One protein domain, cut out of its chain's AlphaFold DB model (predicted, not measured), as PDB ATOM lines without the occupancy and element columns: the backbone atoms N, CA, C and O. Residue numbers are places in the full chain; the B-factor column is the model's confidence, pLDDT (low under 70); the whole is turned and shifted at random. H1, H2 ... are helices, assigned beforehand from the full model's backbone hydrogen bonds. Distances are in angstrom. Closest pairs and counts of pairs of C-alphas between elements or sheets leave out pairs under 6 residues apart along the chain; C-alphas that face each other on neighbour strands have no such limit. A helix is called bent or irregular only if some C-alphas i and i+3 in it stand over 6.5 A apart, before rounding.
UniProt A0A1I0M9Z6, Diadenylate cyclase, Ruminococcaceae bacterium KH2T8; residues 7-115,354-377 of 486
ATOM      1  N   PHE A   7     212.184 166.815 172.408       64.25
ATOM      2  CA  PHE A   7     212.632 166.112 173.605       64.25
ATOM      3  C   PHE A   7     214.120 166.255 173.892       64.25
ATOM      4  O   PHE A   7     214.469 166.538 175.031       64.25
ATOM      5  N   GLU A   8     214.980 166.100 172.890       68.75
ATOM      6  CA  GLU A   8     216.412 166.375 173.045       68.75
ATOM      7  C   GLU A   8     216.628 167.830 173.444       68.75
ATOM      8  O   GLU A   8     217.342 168.072 174.397       68.75
ATOM      9  N   GLN A   9     215.893 168.782 172.858       68.88
ATOM     10  CA  GLN A   9     215.963 170.188 173.275       68.88
ATOM     11  C   GLN A   9     215.573 170.396 174.747       68.88
ATOM     12  O   GLN A   9     216.167 171.226 175.427       68.88
ATOM     13  N   ILE A  10     214.587 169.653 175.263       67.44
ATOM     14  CA  ILE A  10     214.204 169.709 176.683       67.44
ATOM     15  C   ILE A  10     215.288 169.085 177.570       67.44
ATOM     16  O   ILE A  10     215.561 169.602 178.651       67.44
ATOM     17  N   ILE A  11     215.890 167.974 177.147       69.62
ATOM     18  CA  ILE A  11     216.944 167.289 177.906       69.62
ATOM     19  C   ILE A  11     218.231 168.119 177.907       69.62
ATOM     20  O   ILE A  11     218.806 168.312 178.974       69.62
ATOM     21  N   ASP A  12     218.625 168.653 176.752       72.50
ATOM     22  CA  ASP A  12     219.749 169.573 176.573       72.50
ATOM     23  C   ASP A  12     219.541 170.829 177.424       72.50
ATOM     24  O   ASP A  12     220.425 171.246 178.160       72.50
ATOM     25  N   PHE A  13     218.324 171.376 177.441       71.94
ATOM     26  CA  PHE A  13     217.994 172.489 178.324       71.94
ATOM     27  C   PHE A  13     218.162 172.135 179.811       71.94
ATOM     28  O   PHE A  13     218.667 172.944 180.585       71.94
ATOM     29  N   ILE A  14     217.742 170.939 180.239       71.19
ATOM     30  CA  ILE A  14     217.900 170.496 181.634       71.19
ATOM     31  C   ILE A  14     219.377 170.272 181.982       71.19
ATOM     32  O   ILE A  14     219.783 170.587 183.102       71.19
ATOM     33  N   SER A  15     220.179 169.739 181.060       73.00
ATOM     34  CA  SER A  15     221.611 169.525 181.287       73.00
ATOM     35  C   SER A  15     222.376 170.849 181.325       73.00
ATOM     36  O   SER A  15     223.151 171.060 182.257       73.00
ATOM     37  N   GLU A  16     222.081 171.781 180.415       70.56
ATOM     38  CA  GLU A  16     222.591 173.157 180.443       70.56
ATOM     39  C   GLU A  16     222.174 173.883 181.722       70.56
ATOM     40  O   GLU A  16     222.990 174.556 182.342       70.56
ATOM     41  N   LEU A  17     220.930 173.708 182.174       68.94
ATOM     42  CA  LEU A  17     220.446 174.262 183.437       68.94
ATOM     43  C   LEU A  17     221.221 173.693 184.625       68.94
ATOM     44  O   LEU A  17     221.607 174.452 185.509       68.94
ATOM     45  N   ALA A  18     221.465 172.382 184.658       70.19
ATOM     46  CA  ALA A  18     222.233 171.742 185.722       70.19
ATOM     47  C   ALA A  18     223.696 172.216 185.735       70.19
ATOM     48  O   ALA A  18     224.241 172.493 186.804       70.19
ATOM     49  N   GLN A  19     224.309 172.361 184.557       70.50
ATOM     50  CA  GLN A  19     225.668 172.877 184.404       70.50
ATOM     51  C   GLN A  19     225.746 174.361 184.788       70.50
ATOM     52  O   GLN A  19     226.604 174.754 185.570       70.50
ATOM     53  N   SER A  20     224.783 175.167 184.354       65.06
ATOM     54  CA  SER A  20     224.711 176.591 184.668       65.06
ATOM     55  C   SER A  20     224.401 176.860 186.146       65.06
ATOM     56  O   SER A  20     224.948 177.790 186.733       65.06
ATOM     57  N   LEU A  21     223.598 176.010 186.805       66.19
ATOM     58  CA  LEU A  21     223.433 176.060 188.262       66.19
ATOM     59  C   LEU A  21     224.735 175.719 188.997       66.19
ATOM     60  O   LEU A  21     224.963 176.229 190.095       66.19
ATOM     61  N   SER A  22     225.576 174.858 188.414       67.38
ATOM     62  CA  SER A  22     226.864 174.483 189.004       67.38
ATOM     63  C   SER A  22     227.896 175.619 188.971       67.38
ATOM     64  O   SER A  22     228.778 175.650 189.826       67.38
ATOM     65  N   ASP A  23     227.724 176.617 188.091       63.97
ATOM     66  CA  ASP A  23     228.552 177.835 188.041       63.97
ATOM     67  C   ASP A  23     228.283 178.826 189.194       63.97
ATOM     68  O   ASP A  23     229.026 179.798 189.380       63.97
ATOM     69  N   GLY A  24     227.259 178.575 190.018       65.44
ATOM     70  CA  GLY A  24     227.048 179.248 191.299       65.44
ATOM     71  C   GLY A  24     226.832 180.763 191.188       65.44
ATOM     72  O   GLY A  24     225.860 181.224 190.596       65.44
ATOM     73  N   TYR A  25     227.715 181.554 191.810       58.00
ATOM     74  CA  TYR A  25     227.581 183.016 191.955       58.00
ATOM     75  C   TYR A  25     227.491 183.767 190.611       58.00
ATOM     76  O   TYR A  25     226.808 184.784 190.507       58.00
ATOM     77  N   LEU A  26     228.096 183.222 189.552       61.91
ATOM     78  CA  LEU A  26     228.051 183.777 188.195       61.91
ATOM     79  C   LEU A  26     226.659 183.732 187.548       61.91
ATOM     80  O   LEU A  26     226.366 184.537 186.662       61.91
ATOM     81  N   PHE A  27     225.797 182.816 187.999       63.69
ATOM     82  CA  PHE A  27     224.446 182.648 187.469       63.69
ATOM     83  C   PHE A  27     223.489 183.758 187.926       63.69
ATOM     84  O   PHE A  27     222.642 184.208 187.154       63.69
ATOM     85  N   PHE A  28     223.623 184.212 189.176       65.69
ATOM     86  CA  PHE A  28     222.698 185.172 189.792       65.69
ATOM     87  C   PHE A  28     223.126 186.635 189.635       65.69
ATOM     88  O   PHE A  28     222.278 187.520 189.733       65.69
ATOM     89  N   GLY A  29     224.403 186.884 189.342       71.94
ATOM     90  CA  GLY A  29     224.940 188.217 189.091       71.94
ATOM     91  C   GLY A  29     225.048 189.096 190.335       71.94
ATOM     92  O   GLY A  29     225.284 188.602 191.438       71.94
ATOM     93  N   SER A  30     224.917 190.414 190.157       72.44
ATOM     94  CA  SER A  30     225.025 191.373 191.259       72.44
ATOM     95  C   SER A  30     223.816 191.305 192.206       72.44
ATOM     96  O   SER A  30     222.736 190.817 191.860       72.44
ATOM     97  N   ALA A  31     223.948 191.874 193.409       77.31
ATOM     98  CA  ALA A  31     222.831 191.969 194.356       77.31
ATOM     99  C   ALA A  31     221.614 192.722 193.772       77.31
ATOM    100  O   ALA A  31     220.472 192.427 194.130       77.31
ATOM    101  N   TRP A  32     221.846 193.672 192.860       78.19
ATOM    102  CA  TRP A  32     220.782 194.410 192.176       78.19
ATOM    103  C   TRP A  32     220.082 193.566 191.107       78.19
ATOM    104  O   TRP A  32     218.855 193.621 190.978       78.19
ATOM    105  N   ASP A  33     220.834 192.724 190.398       78.00
ATOM    106  CA  ASP A  33     220.273 191.783 189.427       78.00
ATOM    107  C   ASP A  33     219.359 190.767 190.109       78.00
ATOM    108  O   ASP A  33     218.268 190.497 189.614       78.00
ATOM    109  N   LEU A  34     219.722 190.298 191.306       80.56
ATOM    110  CA  LEU A  34     218.886 189.383 192.082       80.56
ATOM    111  C   LEU A  34     217.532 190.005 192.456       80.56
ATOM    112  O   LEU A  34     216.497 189.342 192.353       80.56
ATOM    113  N   VAL A  35     217.512 191.286 192.839       86.06
ATOM    114  CA  VAL A  35     216.262 192.016 193.117       86.06
ATOM    115  C   VAL A  35     215.427 192.165 191.846       86.06
ATOM    116  O   VAL A  35     214.213 191.941 191.881       86.06
ATOM    117  N   ARG A  36     216.061 192.494 190.716       85.88
ATOM    118  CA  ARG A  36     215.393 192.588 189.414       85.88
ATOM    119  C   ARG A  36     214.784 191.248 188.996       85.88
ATOM    120  O   ARG A  36     213.614 191.205 188.628       85.88
ATOM    121  N   TYR A  37     215.535 190.155 189.119       87.31
ATOM    122  CA  TYR A  37     215.063 188.807 188.808       87.31
ATOM    123  C   TYR A  37     213.917 188.379 189.719       87.31
ATOM    124  O   TYR A  37     212.917 187.853 189.235       87.31
ATOM    125  N   ALA A  38     214.005 188.657 191.022       88.25
ATOM    126  CA  ALA A  38     212.918 188.385 191.954       88.25
ATOM    127  C   ALA A  38     211.644 189.163 191.583       88.25
ATOM    128  O   ALA A  38     210.555 188.588 191.590       88.25
ATOM    129  N   ALA A  39     211.767 190.445 191.221       91.44
ATOM    130  CA  ALA A  39     210.636 191.256 190.780       91.44
ATOM    131  C   ALA A  39     209.994 190.701 189.495       91.44
ATOM    132  O   ALA A  39     208.771 190.547 189.451       91.44
ATOM    133  N   ASP A  40     210.804 190.336 188.496       90.25
ATOM    134  CA  ASP A  40     210.329 189.738 187.243       90.25
ATOM    135  C   ASP A  40     209.608 188.402 187.493       90.25
ATOM    136  O   ASP A  40     208.482 188.208 187.027       90.25
ATOM    137  N   ILE A  41     210.201 187.502 188.289       92.06
ATOM    138  CA  ILE A  41     209.601 186.204 188.635       92.06
ATOM    139  C   ILE A  41     208.284 186.403 189.395       92.06
ATOM    140  O   ILE A  41     207.298 185.731 189.104       92.06
ATOM    141  N   ILE A  42     208.216 187.333 190.351       94.12
ATOM    142  CA  ILE A  42     206.978 187.597 191.099       94.12
ATOM    143  C   ILE A  42     205.887 188.131 190.168       94.12
ATOM    144  O   ILE A  42     204.745 187.672 190.233       94.12
ATOM    145  N   LEU A  43     206.218 189.080 189.290       93.75
ATOM    146  CA  LEU A  43     205.256 189.683 188.369       93.75
ATOM    147  C   LEU A  43     204.681 188.637 187.408       93.75
ATOM    148  O   LEU A  43     203.460 188.533 187.251       93.75
ATOM    149  N   VAL A  44     205.547 187.820 186.810       94.56
ATOM    150  CA  VAL A  44     205.144 186.747 185.895       94.56
ATOM    151  C   VAL A  44     204.376 185.642 186.636       94.56
ATOM    152  O   VAL A  44     203.362 185.158 186.128       94.56
ATOM    153  N   ALA A  45     204.757 185.296 187.869       94.56
ATOM    154  CA  ALA A  45     204.010 184.350 188.698       94.56
ATOM    155  C   ALA A  45     202.594 184.855 189.014       94.56
ATOM    156  O   ALA A  45     201.636 184.084 188.933       94.56
ATOM    157  N   VAL A  46     202.424 186.151 189.311       93.62
ATOM    158  CA  VAL A  46     201.096 186.760 189.502       93.62
ATOM    159  C   VAL A  46     200.265 186.659 188.223       93.62
ATOM    160  O   VAL A  46     199.093 186.283 188.291       93.62
ATOM    161  N   LEU A  47     200.856 186.924 187.056       93.00
ATOM    162  CA  LEU A  47     200.176 186.772 185.768       93.00
ATOM    163  C   LEU A  47     199.706 185.325 185.542       93.00
ATOM    164  O   LEU A  47     198.524 185.094 185.272       93.00
ATOM    165  N   PHE A  48     200.594 184.342 185.713       93.50
ATOM    166  CA  PHE A  48     200.233 182.927 185.596       93.50
ATOM    167  C   PHE A  48     199.173 182.515 186.617       93.50
ATOM    168  O   PHE A  48     198.248 181.782 186.270       93.50
ATOM    169  N   TYR A  49     199.252 183.011 187.852       92.62
ATOM    170  CA  TYR A  49     198.242 182.756 188.873       92.62
ATOM    171  C   TYR A  49     196.858 183.249 188.437       92.62
ATOM    172  O   TYR A  49     195.879 182.511 188.568       92.62
ATOM    173  N   TRP A  50     196.757 184.463 187.882       90.00
ATOM    174  CA  TRP A  50     195.493 184.999 187.367       90.00
ATOM    175  C   TRP A  50     194.931 184.140 186.230       90.00
ATOM    176  O   TRP A  50     193.750 183.787 186.258       90.00
ATOM    177  N   ILE A  51     195.780 183.742 185.279       85.88
ATOM    178  CA  ILE A  51     195.395 182.891 184.146       85.88
ATOM    179  C   ILE A  51     194.914 181.516 184.631       85.88
ATOM    180  O   ILE A  51     193.816 181.082 184.282       85.88
ATOM    181  N   LEU A  52     195.688 180.835 185.479       86.56
ATOM    182  CA  LEU A  52     195.340 179.509 186.000       86.56
ATOM    183  C   LEU A  52     194.078 179.556 186.870       86.56
ATOM    184  O   LEU A  52     193.222 178.675 186.776       86.56
ATOM    185  N   ARG A  53     193.914 180.610 187.681       85.56
ATOM    186  CA  ARG A  53     192.703 180.830 188.481       85.56
ATOM    187  C   ARG A  53     191.467 181.012 187.601       85.56
ATOM    188  O   ARG A  53     190.415 180.476 187.950       85.56
ATOM    189  N   PHE A  54     191.589 181.740 186.491       78.50
ATOM    190  CA  PHE A  54     190.510 181.933 185.522       78.50
ATOM    191  C   PHE A  54     190.146 180.621 184.813       78.50
ATOM    192  O   PHE A  54     188.976 180.241 184.762       78.50
ATOM    193  N   LEU A  55     191.147 179.870 184.345       80.25
ATOM    194  CA  LEU A  55     190.940 178.616 183.615       80.25
ATOM    195  C   LEU A  55     190.356 177.498 184.484       80.25
ATOM    196  O   LEU A  55     189.652 176.635 183.959       80.25
ATOM    197  N   ARG A  56     190.590 177.514 185.801       77.19
ATOM    198  CA  ARG A  56     190.129 176.471 186.733       77.19
ATOM    199  C   ARG A  56     188.626 176.200 186.676       77.19
ATOM    200  O   ARG A  56     188.209 175.061 186.850       77.19
ATOM    201  N   GLN A  57     187.814 177.237 186.475       70.44
ATOM    202  CA  GLN A  57     186.351 177.101 186.438       70.44
ATOM    203  C   GLN A  57     185.822 176.652 185.069       70.44
ATOM    204  O   GLN A  57     184.617 176.518 184.883       70.44
ATOM    205  N   THR A  58     186.714 176.404 184.112       77.88
ATOM    206  CA  THR A  58     186.360 176.030 182.746       77.88
ATOM    207  C   THR A  58     186.703 174.567 182.470       77.88
ATOM    208  O   THR A  58     187.549 173.963 183.134       77.88
ATOM    209  N   ARG A  59     186.104 173.998 181.415       74.25
ATOM    210  CA  ARG A  59     186.466 172.658 180.914       74.25
ATOM    211  C   ARG A  59     187.944 172.557 180.505       74.25
ATOM    212  O   ARG A  59     188.501 171.464 180.520       74.25
ATOM    213  N   ALA A  60     188.606 173.684 180.221       76.38
ATOM    214  CA  ALA A  60     190.029 173.716 179.891       76.38
ATOM    215  C   ALA A  60     190.922 173.214 181.041       76.38
ATOM    216  O   ALA A  60     191.993 172.673 180.785       76.38
ATOM    217  N   TRP A  61     190.476 173.309 182.300       83.69
ATOM    218  CA  TRP A  61     191.246 172.807 183.443       83.69
ATOM    219  C   TRP A  61     191.470 171.290 183.400       83.69
ATOM    220  O   TRP A  61     192.546 170.806 183.748       83.69
ATOM    221  N   GLN A  62     190.470 170.528 182.943       79.88
ATOM    222  CA  GLN A  62     190.598 169.077 182.776       79.88
ATOM    223  C   GLN A  62     191.577 168.734 181.648       79.88
ATOM    224  O   GLN A  62     192.394 167.827 181.808       79.88
ATOM    225  N   LEU A  63     191.550 169.500 180.552       82.62
ATOM    226  CA  LEU A  63     192.489 169.337 179.441       82.62
ATOM    227  C   LEU A  63     193.931 169.597 179.884       82.62
ATOM    228  O   LEU A  63     194.801 168.778 179.609       82.62
ATOM    229  N   ILE A  64     194.176 170.677 180.634       82.69
ATOM    230  CA  ILE A  64     195.513 171.007 181.154       82.69
ATOM    231  C   ILE A  64     196.061 169.871 182.024       82.69
ATOM    232  O   ILE A  64     197.203 169.462 181.834       82.69
ATOM    233  N   LYS A  65     195.250 169.304 182.932       83.31
ATOM    234  CA  LYS A  65     195.664 168.146 183.743       83.31
ATOM    235  C   LYS A  65     196.056 166.943 182.880       83.31
ATOM    236  O   LYS A  65     197.058 166.296 183.170       83.31
ATOM    237  N   GLY A  66     195.287 166.663 181.825       87.19
ATOM    238  CA  GLY A  66     195.591 165.592 180.876       87.19
ATOM    239  C   GLY A  66     196.904 165.827 180.127       87.19
ATOM    240  O   GLY A  66     197.739 164.930 180.061       87.19
ATOM    241  N   VAL A  67     197.125 167.046 179.632       84.94
ATOM    242  CA  VAL A  67     198.366 167.425 178.938       84.94
ATOM    243  C   VAL A  67     199.579 167.297 179.862       84.94
ATOM    244  O   VAL A  67     200.573 166.692 179.474       84.94
ATOM    245  N   VAL A  68     199.493 167.795 181.100       84.81
ATOM    246  CA  VAL A  68     200.582 167.683 182.088       84.81
ATOM    247  C   VAL A  68     200.903 166.223 182.412       84.81
ATOM    248  O   VAL A  68     202.076 165.861 182.480       84.81
ATOM    249  N   LEU A  69     199.886 165.368 182.566       87.12
ATOM    250  CA  LEU A  69     200.081 163.934 182.799       87.12
ATOM    251  C   LEU A  69     200.821 163.264 181.633       87.12
ATOM    252  O   LEU A  69     201.734 162.473 181.866       87.12
ATOM    253  N   ILE A  70     200.449 163.596 180.393       85.12
ATOM    254  CA  ILE A  70     201.127 163.086 179.196       85.12
ATOM    255  C   ILE A  70     202.586 163.545 179.192       85.12
ATOM    256  O   ILE A  70     203.467 162.709 179.042       85.12
ATOM    257  N   ILE A  71     202.860 164.834 179.417       83.31
ATOM    258  CA  ILE A  71     204.234 165.362 179.462       83.31
ATOM    259  C   ILE A  71     205.070 164.624 180.514       83.31
ATOM    260  O   ILE A  71     206.174 164.178 180.208       83.31
ATOM    261  N   LEU A  72     204.538 164.437 181.727       85.31
ATOM    262  CA  LEU A  72     205.231 163.721 182.800       85.31
ATOM    263  C   LEU A  72     205.552 162.272 182.409       85.31
ATOM    264  O   LEU A  72     206.657 161.796 182.657       85.31
ATOM    265  N   PHE A  73     204.598 161.584 181.777       85.19
ATOM    266  CA  PHE A  73     204.803 160.226 181.280       85.19
ATOM    267  C   PHE A  73     205.919 160.172 180.233       85.19
ATOM    268  O   PHE A  73     206.765 159.281 180.291       85.19
ATOM    269  N   VAL A  74     205.977 161.143 179.317       81.94
ATOM    270  CA  VAL A  74     207.040 161.157 178.310       81.94
ATOM    271  C   VAL A  74     208.406 161.455 178.923       81.94
ATOM    272  O   VAL A  74     209.370 160.775 178.585       81.94
ATOM    273  N   VAL A  75     208.505 162.403 179.860       81.62
ATOM    274  CA  VAL A  75     209.764 162.666 180.582       81.62
ATOM    275  C   VAL A  75     210.251 161.401 181.291       81.62
ATOM    276  O   VAL A  75     211.430 161.064 181.200       81.62
ATOM    277  N   LEU A  76     209.346 160.652 181.929       85.88
ATOM    278  CA  LEU A  76     209.677 159.375 182.564       85.88
ATOM    279  C   LEU A  76     210.224 158.358 181.549       85.88
ATOM    280  O   LEU A  76     211.243 157.722 181.812       85.88
ATOM    281  N   CYS A  77     209.597 158.231 180.375       85.38
ATOM    282  CA  CYS A  77     210.099 157.366 179.304       85.38
ATOM    283  C   CYS A  77     211.473 157.808 178.775       85.38
ATOM    284  O   CYS A  77     212.316 156.956 178.482       85.38
ATOM    285  N   GLY A  78     211.703 159.122 178.704       80.31
ATOM    286  CA  GLY A  78     212.988 159.746 178.393       80.31
ATOM    287  C   GLY A  78     214.092 159.292 179.340       80.31
ATOM    288  O   GLY A  78     215.096 158.741 178.900       80.31
ATOM    289  N   VAL A  79     213.859 159.444 180.646       80.25
ATOM    290  CA  VAL A  79     214.821 159.076 181.698       80.25
ATOM    291  C   VAL A  79     215.099 157.570 181.726       80.25
ATOM    292  O   VAL A  79     216.220 157.153 181.999       80.25
ATOM    293  N   MET A  80     214.104 156.737 181.412       87.31
ATOM    294  CA  MET A  80     214.271 155.280 181.324       87.31
ATOM    295  C   MET A  80     215.006 154.811 180.053       87.31
ATOM    296  O   MET A  80     215.236 153.612 179.907       87.31
ATOM    297  N   GLY A  81     215.352 155.716 179.130       84.69
ATOM    298  CA  GLY A  81     216.058 155.378 177.890       84.69
ATOM    299  C   GLY A  81     215.201 154.624 176.864       84.69
ATOM    300  O   GLY A  81     215.729 153.876 176.046       84.69
ATOM    301  N   LEU A  82     213.871 154.777 176.896       87.94
ATOM    302  CA  LEU A  82     212.956 154.078 175.981       87.94
ATOM    303  C   LEU A  82     212.926 154.753 174.596       87.94
ATOM    304  O   LEU A  82     211.991 155.480 174.258       87.94
ATOM    305  N   GLU A  83     213.936 154.478 173.770       84.44
ATOM    306  CA  GLU A  83     214.147 155.122 172.461       84.44
ATOM    307  C   GLU A  83     212.943 155.013 171.507       84.44
ATOM    308  O   GLU A  83     212.525 156.008 170.914       84.44
ATOM    309  N   VAL A  84     212.326 153.829 171.395       88.88
ATOM    310  CA  VAL A  84     211.168 153.607 170.502       88.88
ATOM    311  C   VAL A  84     209.956 154.434 170.938       88.88
ATOM    312  O   VAL A  84     209.243 154.996 170.103       88.88
ATOM    313  N   ILE A  85     209.724 154.530 172.248       87.56
ATOM    314  CA  ILE A  85     208.608 155.294 172.812       87.56
ATOM    315  C   ILE A  85     208.848 156.793 172.614       87.56
ATOM    316  O   ILE A  85     207.942 157.496 172.170       87.56
ATOM    317  N   ASN A  86     210.074 157.269 172.850       83.69
ATOM    318  CA  ASN A  86     210.447 158.662 172.604       83.69
ATOM    319  C   ASN A  86     210.296 159.036 171.124       83.69
ATOM    320  O   ASN A  86     209.720 160.080 170.808       83.69
ATOM    321  N   PHE A  87     210.729 158.163 170.207       84.94
ATOM    322  CA  PHE A  87     210.530 158.358 168.770       84.94
ATOM    323  C   PHE A  87     209.040 158.484 168.417       84.94
ATOM    324  O   PHE A  87     208.648 159.409 167.698       84.94
ATOM    325  N   LEU A  88     208.200 157.589 168.951       88.12
ATOM    326  CA  LEU A  88     206.759 157.602 168.708       88.12
ATOM    327  C   LEU A  88     206.103 158.880 169.248       88.12
ATOM    328  O   LEU A  88     205.347 159.526 168.522       88.12
ATOM    329  N   PHE A  89     206.413 159.279 170.485       86.38
ATOM    330  CA  PHE A  89     205.869 160.499 171.085       86.38
ATOM    331  C   PHE A  89     206.292 161.755 170.335       86.38
ATOM    332  O   PHE A  89     205.464 162.638 170.132       86.38
ATOM    333  N   ASN A  90     207.537 161.828 169.864       82.06
ATOM    334  CA  ASN A  90     208.007 162.962 169.077       82.06
ATOM    335  C   ASN A  90     207.188 163.132 167.792       82.06
ATOM    336  O   ASN A  90     206.683 164.217 167.509       82.06
ATOM    337  N   LYS A  91     206.950 162.041 167.051       87.69
ATOM    338  CA  LYS A  91     206.077 162.075 165.867       87.69
ATOM    339  C   LYS A  91     204.629 162.415 166.225       87.69
ATOM    340  O   LYS A  91     204.007 163.211 165.523       87.69
ATOM    341  N   LEU A  92     204.113 161.854 167.318       86.94
ATOM    342  CA  LEU A  92     202.752 162.104 167.784       86.94
ATOM    343  C   LEU A  92     202.533 163.572 168.176       86.94
ATOM    344  O   LEU A  92     201.497 164.128 167.824       86.94
ATOM    345  N   LEU A  93     203.491 164.216 168.852       83.69
ATOM    346  CA  LEU A  93     203.375 165.616 169.269       83.69
ATOM    347  C   LEU A  93     203.240 166.572 168.081       83.69
ATOM    348  O   LEU A  93     202.416 167.482 168.146       83.69
ATOM    349  N   TYR A  94     203.968 166.354 166.980       85.38
ATOM    350  CA  TYR A  94     203.803 167.170 165.768       85.38
ATOM    351  C   TYR A  94     202.390 167.052 165.182       85.38
ATOM    352  O   TYR A  94     201.772 168.062 164.837       85.38
ATOM    353  N   VAL A  95     201.854 165.829 165.106       89.44
ATOM    354  CA  VAL A  95     200.485 165.586 164.621       89.44
ATOM    355  C   VAL A  95     199.456 166.194 165.573       89.44
ATOM    356  O   VAL A  95     198.501 166.820 165.121       89.44
ATOM    357  N   LEU A  96     199.661 166.060 166.886       86.75
ATOM    358  CA  LEU A  96     198.773 166.605 167.908       86.75
ATOM    359  C   LEU A  96     198.766 168.138 167.900       86.75
ATOM    360  O   LEU A  96     197.699 168.728 168.022       86.75
ATOM    361  N   ALA A  97     199.920 168.785 167.714       84.56
ATOM    362  CA  ALA A  97     200.021 170.239 167.604       84.56
ATOM    363  C   ALA A  97     199.276 170.764 166.368       84.56
ATOM    364  O   ALA A  97     198.507 171.721 166.469       84.56
ATOM    365  N   PHE A  98     199.439 170.102 165.218       89.06
ATOM    366  CA  PHE A  98     198.676 170.427 164.014       89.06
ATOM    367  C   PHE A  98     197.168 170.227 164.230       89.06
ATOM    368  O   PHE A  98     196.376 171.126 163.950       89.06
ATOM    369  N   LEU A  99     196.769 169.081 164.792       91.25
ATOM    370  CA  LEU A  99     195.372 168.772 165.091       91.25
ATOM    371  C   LEU A  99     194.762 169.783 166.069       91.25
ATOM    372  O   LEU A  99     193.625 170.202 165.876       91.25
ATOM    373  N   PHE A 100     195.514 170.208 167.085       86.31
ATOM    374  CA  PHE A 100     195.091 171.233 168.034       86.31
ATOM    375  C   PHE A 100     194.770 172.546 167.317       86.31
ATOM    376  O   PHE A 100     193.682 173.080 167.506       86.31
ATOM    377  N   ILE A 101     195.657 173.036 166.444       88.31
ATOM    378  CA  ILE A 101     195.410 174.265 165.672       88.31
ATOM    379  C   ILE A 101     194.150 174.129 164.811       88.31
ATOM    380  O   ILE A 101     193.337 175.048 164.785       88.31
ATOM    381  N   VAL A 102     193.965 172.991 164.137       92.88
ATOM    382  CA  VAL A 102     192.796 172.748 163.274       92.88
ATOM    383  C   VAL A 102     191.499 172.681 164.086       92.88
ATOM    384  O   VAL A 102     190.508 173.296 163.700       92.88
ATOM    385  N   ILE A 103     191.498 171.975 165.220       87.75
ATOM    386  CA  ILE A 103     190.319 171.848 166.090       87.75
ATOM    387  C   ILE A 103     189.949 173.194 166.711       87.75
ATOM    388  O   ILE A 103     188.769 173.517 166.752       87.75
ATOM    389  N   PHE A 104     190.937 173.969 167.170       84.88
ATOM    390  CA  PHE A 104     190.722 175.260 167.833       84.88
ATOM    391  C   PHE A 104     190.636 176.450 166.867       84.88
ATOM    392  O   PHE A 104     190.474 177.596 167.299       84.88
ATOM    393  N   GLN A 105     190.751 176.222 165.556       92.94
ATOM    394  CA  GLN A 105     190.641 177.274 164.547       92.94
ATOM    395  C   GLN A 105     189.338 178.092 164.689       92.94
ATOM    396  O   GLN A 105     189.419 179.326 164.632       92.94
ATOM    397  N   PRO A 106     188.148 177.484 164.895       81.88
ATOM    398  CA  PRO A 106     186.903 178.232 165.068       81.88
ATOM    399  C   PRO A 106     186.907 179.120 166.320       81.88
ATOM    400  O   PRO A 106     186.456 180.263 166.264       81.88
ATOM    401  N   GLU A 107     187.450 178.641 167.439       81.06
ATOM    402  CA  GLU A 107     187.530 179.381 168.700       81.06
ATOM    403  C   GLU A 107     188.497 180.560 168.595       81.06
ATOM    404  O   GLU A 107     188.153 181.668 169.008       81.06
ATOM    405  N   LEU A 108     189.679 180.346 168.004       79.94
ATOM    406  CA  LEU A 108     190.658 181.408 167.762       79.94
ATOM    407  C   LEU A 108     190.067 182.501 166.870       79.94
ATOM    408  O   LEU A 108     190.207 183.689 167.167       79.94
ATOM    409  N   ARG A 109     189.336 182.106 165.822       80.12
ATOM    410  CA  ARG A 109     188.605 183.036 164.962       80.12
ATOM    411  C   ARG A 109     187.580 183.848 165.758       80.12
ATOM    412  O   ARG A 109     187.617 185.073 165.700       80.12
ATOM    413  N   ARG A 110     186.713 183.197 166.541       71.75
ATOM    414  CA  ARG A 110     185.687 183.882 167.355       71.75
ATOM    415  C   ARG A 110     186.300 184.823 168.395       71.75
ATOM    416  O   ARG A 110     185.783 185.919 168.620       71.75
ATOM    417  N   ALA A 111     187.408 184.426 169.022       71.00
ATOM    418  CA  ALA A 111     188.123 185.256 169.984       71.00
ATOM    419  C   ALA A 111     188.684 186.527 169.326       71.00
ATOM    420  O   ALA A 111     188.485 187.625 169.846       71.00
ATOM    421  N   LEU A 112     189.319 186.396 168.156       73.56
ATOM    422  CA  LEU A 112     189.844 187.529 167.390       73.56
ATOM    423  C   LEU A 112     188.733 188.447 166.871       73.56
ATOM    424  O   LEU A 112     188.861 189.664 166.971       73.56
ATOM    425  N   GLU A 113     187.622 187.884 166.390       71.62
ATOM    426  CA  GLU A 113     186.435 188.652 165.994       71.62
ATOM    427  C   GLU A 113     185.896 189.471 167.181       71.62
ATOM    428  O   GLU A 113     185.638 190.668 167.057       71.62
ATOM    429  N   THR A 114     185.825 188.870 168.372       62.62
ATOM    430  CA  THR A 114     185.349 189.543 169.591       62.62
ATOM    431  C   THR A 114     186.293 190.657 170.055       62.62
ATOM    432  O   THR A 114     185.838 191.734 170.442       62.62
ATOM    433  N   VAL A 115     187.609 190.427 170.026       66.31
ATOM    434  CA  VAL A 115     188.615 191.428 170.424       66.31
ATOM    435  C   VAL A 115     188.691 192.566 169.403       66.31
ATOM    436  O   VAL A 115     188.753 193.734 169.795       66.31
ATOM    437  N   PRO A 354     194.487 172.599 200.046       72.25
ATOM    438  CA  PRO A 354     195.472 172.113 199.071       72.25
ATOM    439  C   PRO A 354     195.295 172.623 197.630       72.25
ATOM    440  O   PRO A 354     196.284 172.771 196.916       72.25
ATOM    441  N   GLU A 355     194.081 172.932 197.168       72.00
ATOM    442  CA  GLU A 355     193.855 173.295 195.759       72.00
ATOM    443  C   GLU A 355     194.343 174.706 195.416       72.00
ATOM    444  O   GLU A 355     194.817 174.953 194.306       72.00
ATOM    445  N   HIS A 356     194.265 175.642 196.364       77.19
ATOM    446  CA  HIS A 356     194.868 176.965 196.196       77.19
ATOM    447  C   HIS A 356     196.390 176.904 196.221       77.19
ATOM    448  O   HIS A 356     197.034 177.554 195.398       77.19
ATOM    449  N   ALA A 357     196.945 176.111 197.139       84.06
ATOM    450  CA  ALA A 357     198.381 175.910 197.239       84.06
ATOM    451  C   ALA A 357     198.942 175.334 195.933       84.06
ATOM    452  O   ALA A 357     199.931 175.846 195.421       84.06
ATOM    453  N   LEU A 358     198.254 174.360 195.329       85.06
ATOM    454  CA  LEU A 358     198.674 173.756 194.066       85.06
ATOM    455  C   LEU A 358     198.767 174.769 192.918       85.06
ATOM    456  O   LEU A 358     199.726 174.735 192.155       85.06
ATOM    457  N   ILE A 359     197.811 175.693 192.795       85.75
ATOM    458  CA  ILE A 359     197.827 176.705 191.723       85.75
ATOM    459  C   ILE A 359     198.951 177.717 191.939       85.75
ATOM    460  O   ILE A 359     199.605 178.114 190.980       85.75
ATOM    461  N   ILE A 360     199.187 178.115 193.191       88.62
ATOM    462  CA  ILE A 360     200.284 179.022 193.539       88.62
ATOM    463  C   ILE A 360     201.623 178.356 193.218       88.62
ATOM    464  O   ILE A 360     202.431 178.934 192.493       88.62
ATOM    465  N   VAL A 361     201.828 177.118 193.672       90.12
ATOM    466  CA  VAL A 361     203.044 176.349 193.379       90.12
ATOM    467  C   VAL A 361     203.235 176.204 191.871       90.12
ATOM    468  O   VAL A 361     204.306 176.521 191.365       90.12
ATOM    469  N   LEU A 362     202.190 175.822 191.133       89.38
ATOM    470  CA  LEU A 362     202.260 175.680 189.680       89.38
ATOM    471  C   LEU A 362     202.612 177.004 188.983       89.38
ATOM    472  O   LEU A 362     203.415 177.005 188.055       89.38
ATOM    473  N   SER A 363     202.059 178.133 189.439       92.38
ATOM    474  CA  SER A 363     202.382 179.453 188.879       92.38
ATOM    475  C   SER A 363     203.835 179.864 189.124       92.38
ATOM    476  O   SER A 363     204.475 180.397 188.220       92.38
ATOM    477  N   ILE A 364     204.378 179.558 190.306       93.19
ATOM    478  CA  ILE A 364     205.779 179.831 190.649       93.19
ATOM    479  C   ILE A 364     206.707 178.948 189.810       93.19
ATOM    480  O   ILE A 364     207.669 179.454 189.245       93.19
ATOM    481  N   VAL A 365     206.391 177.656 189.667       90.00
ATOM    482  CA  VAL A 365     207.171 176.717 188.842       90.00
ATOM    483  C   VAL A 365     207.189 177.152 187.375       90.00
ATOM    484  O   VAL A 365     208.259 177.215 186.778       90.00
ATOM    485  N   MET A 366     206.034 177.511 186.806       90.81
ATOM    486  CA  MET A 366     205.943 178.018 185.429       90.81
ATOM    487  C   MET A 366     206.743 179.312 185.242       90.81
ATOM    488  O   MET A 366     207.443 179.467 184.246       90.81
ATOM    489  N   SER A 367     206.665 180.229 186.210       93.62
ATOM    490  CA  SER A 367     207.400 181.492 186.162       93.62
ATOM    491  C   SER A 367     208.910 181.300 186.275       93.62
ATOM    492  O   SER A 367     209.657 181.928 185.530       93.62
ATOM    493  N   LEU A 368     209.367 180.432 187.184       90.19
ATOM    494  CA  LEU A 368     210.780 180.086 187.323       90.19
ATOM    495  C   LEU A 368     211.297 179.397 186.062       90.19
ATOM    496  O   LEU A 368     212.336 179.792 185.550       90.19
ATOM    497  N   GLY A 369     210.555 178.426 185.521       86.69
ATOM    498  CA  GLY A 369     210.931 177.736 184.287       86.69
ATOM    499  C   GLY A 369     211.083 178.695 183.105       86.69
ATOM    500  O   GLY A 369     212.079 178.633 182.390       86.69
ATOM    501  N   LEU A 370     210.142 179.633 182.941       88.62
ATOM    502  CA  LEU A 370     210.222 180.656 181.896       88.62
ATOM    503  C   LEU A 370     211.403 181.613 182.108       88.62
ATOM    504  O   LEU A 370     212.094 181.947 181.149       88.62
ATOM    505  N   TRP A 371     211.647 182.043 183.348       88.81
ATOM    506  CA  TRP A 371     212.788 182.900 183.671       88.81
ATOM    507  C   TRP A 371     214.113 182.195 183.363       88.81
ATOM    508  O   TRP A 371     214.931 182.757 182.641       88.81
ATOM    509  N   ILE A 372     214.298 180.947 183.808       82.44
ATOM    510  CA  ILE A 372     215.519 180.177 183.523       82.44
ATOM    511  C   ILE A 372     215.703 179.993 182.012       82.44
ATOM    512  O   ILE A 372     216.801 180.197 181.501       82.44
ATOM    513  N   TYR A 373     214.627 179.681 181.285       82.62
ATOM    514  CA  TYR A 373     214.665 179.551 179.828       82.62
ATOM    515  C   TYR A 373     215.190 180.812 179.135       82.62
ATOM    516  O   TYR A 373     216.102 180.746 178.313       82.62
ATOM    517  N   ILE A 374     214.661 181.976 179.514       84.12
ATOM    518  CA  ILE A 374     215.119 183.260 178.976       84.12
ATOM    519  C   ILE A 374     216.582 183.514 179.357       84.12
ATOM    520  O   ILE A 374     217.354 183.994 178.529       84.12
ATOM    521  N   GLN A 375     216.976 183.181 180.587       79.56
ATOM    522  CA  GLN A 375     218.325 183.436 181.080       79.56
ATOM    523  C   GLN A 375     219.397 182.603 180.389       79.56
ATOM    524  O   GLN A 375     220.489 183.125 180.181       79.56
ATOM    525  N   ILE A 376     219.098 181.353 180.042       74.12
ATOM    526  CA  ILE A 376     220.030 180.472 179.331       74.12
ATOM    527  C   ILE A 376     220.144 180.903 177.865       74.12
ATOM    528  O   ILE A 376     221.247 181.051 177.351       74.12
ATOM    529  N   ASN A 377     219.018 181.192 177.206       77.25
ATOM    530  CA  ASN A 377     219.009 181.430 175.764       77.25
ATOM    531  C   ASN A 377     219.408 182.860 175.352       77.25
ATOM    532  O   ASN A 377     220.029 183.049 174.310       77.25
TER     533      ASN A 377
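Overview. This is residues 7 to 115 and 354 to 377 of the 486 residues of the protein "Diadenylate cyclase" of Ruminococcaceae bacterium KH2T8 (UniProt A0A1I0M9Z6). Four helices, H1, H2, H3 and H4, follow one another round a loose, open frame, with the first residue of H1 coming back near the end of H4; H6 crosses H3 and reaches H1 with its last turns. H4 folds back into H5a as a helical hairpin, and residues 91 to 115 of the bent H5 stick out. The printed part has 133 residues with six named helices, H1 to H6 in order along the chain, and no named strand; the class is all helix. The whole is loose, with a radius of gyration of the C-alphas of 18.0 A, and spans 48 by 42 by 32 A.

Along the chain. H1, residues 7 to 22, begins with C-alpha 7 at (212.632, 166.112, 173.605) and is 22.6 A long. H2 is residues 25 to 28, 5.8 A. H3, residues 31 to 55, is 36.2 A long. H4, residues 60 to 79, is 28.8 A long. H5, residues 83 to 115, was assigned as one helix by its hydrogen bonds but is bent: C-alphas 103 and 106 are 7.3 A apart. Its arms are H5a, residues 83 to 103, 29.8 A, and H5b, residues 106 to 115, 14.3 A. H6, residues 354 to 377, is 34.4 A long and ends with C-alpha 377 at (219.009, 181.430, 175.764).

Arrangement. H1 touches H6 with residues 13 to 17 alone, about perpendicular at 85 degrees; the closest C-alphas are those of Leu 17 and Ile 376, 7.5 A apart. H1 and H4 are close but not clearly touching, with the closest C-alphas, of Phe 7 and Gly 78, 8.0 A apart. H2 touches no helix. H3 touches H6 at a steep tilt of 49 degrees, opposite ways, closest at the C-alphas of Ala 45 and Ser 367, 5.1 A. H4 and H5a form a helical hairpin at a shallow tilt of 22 degrees, opposite ways; residues 74 to 78 touch residues 85 to 89, closest at the C-alphas of Gly 78 and Asn 86, 6.4 A. H5b, at a steep tilt of 52 degrees to H5a, touches no helix. H4 and H6 are apart. The helix packing is mostly crossed, but only just: 1 of 3 touching pairs is at a shallow tilt. In H1, H3, H4, H5a, H5b and H6 every O i to N i+4 pair is within hydrogen-bond range; H2 is too short for such a pair.

Size, cuts and confidence. The two C-alphas farthest apart, of Tyr 25 and Pro 106, are 49.0 A apart. Residues 116 to 353 are not printed, and C-alphas 115 and 354 across the cut are 35.2 A apart. The links printed whole, from H1 to H2, H2 to H3, H3 to H4 and H4 to H5, are tight. The mean pLDDT of the printed part is 81.4; it is under 70 at residues 7 to 11, 17, 20 to 28 and 114 to 115.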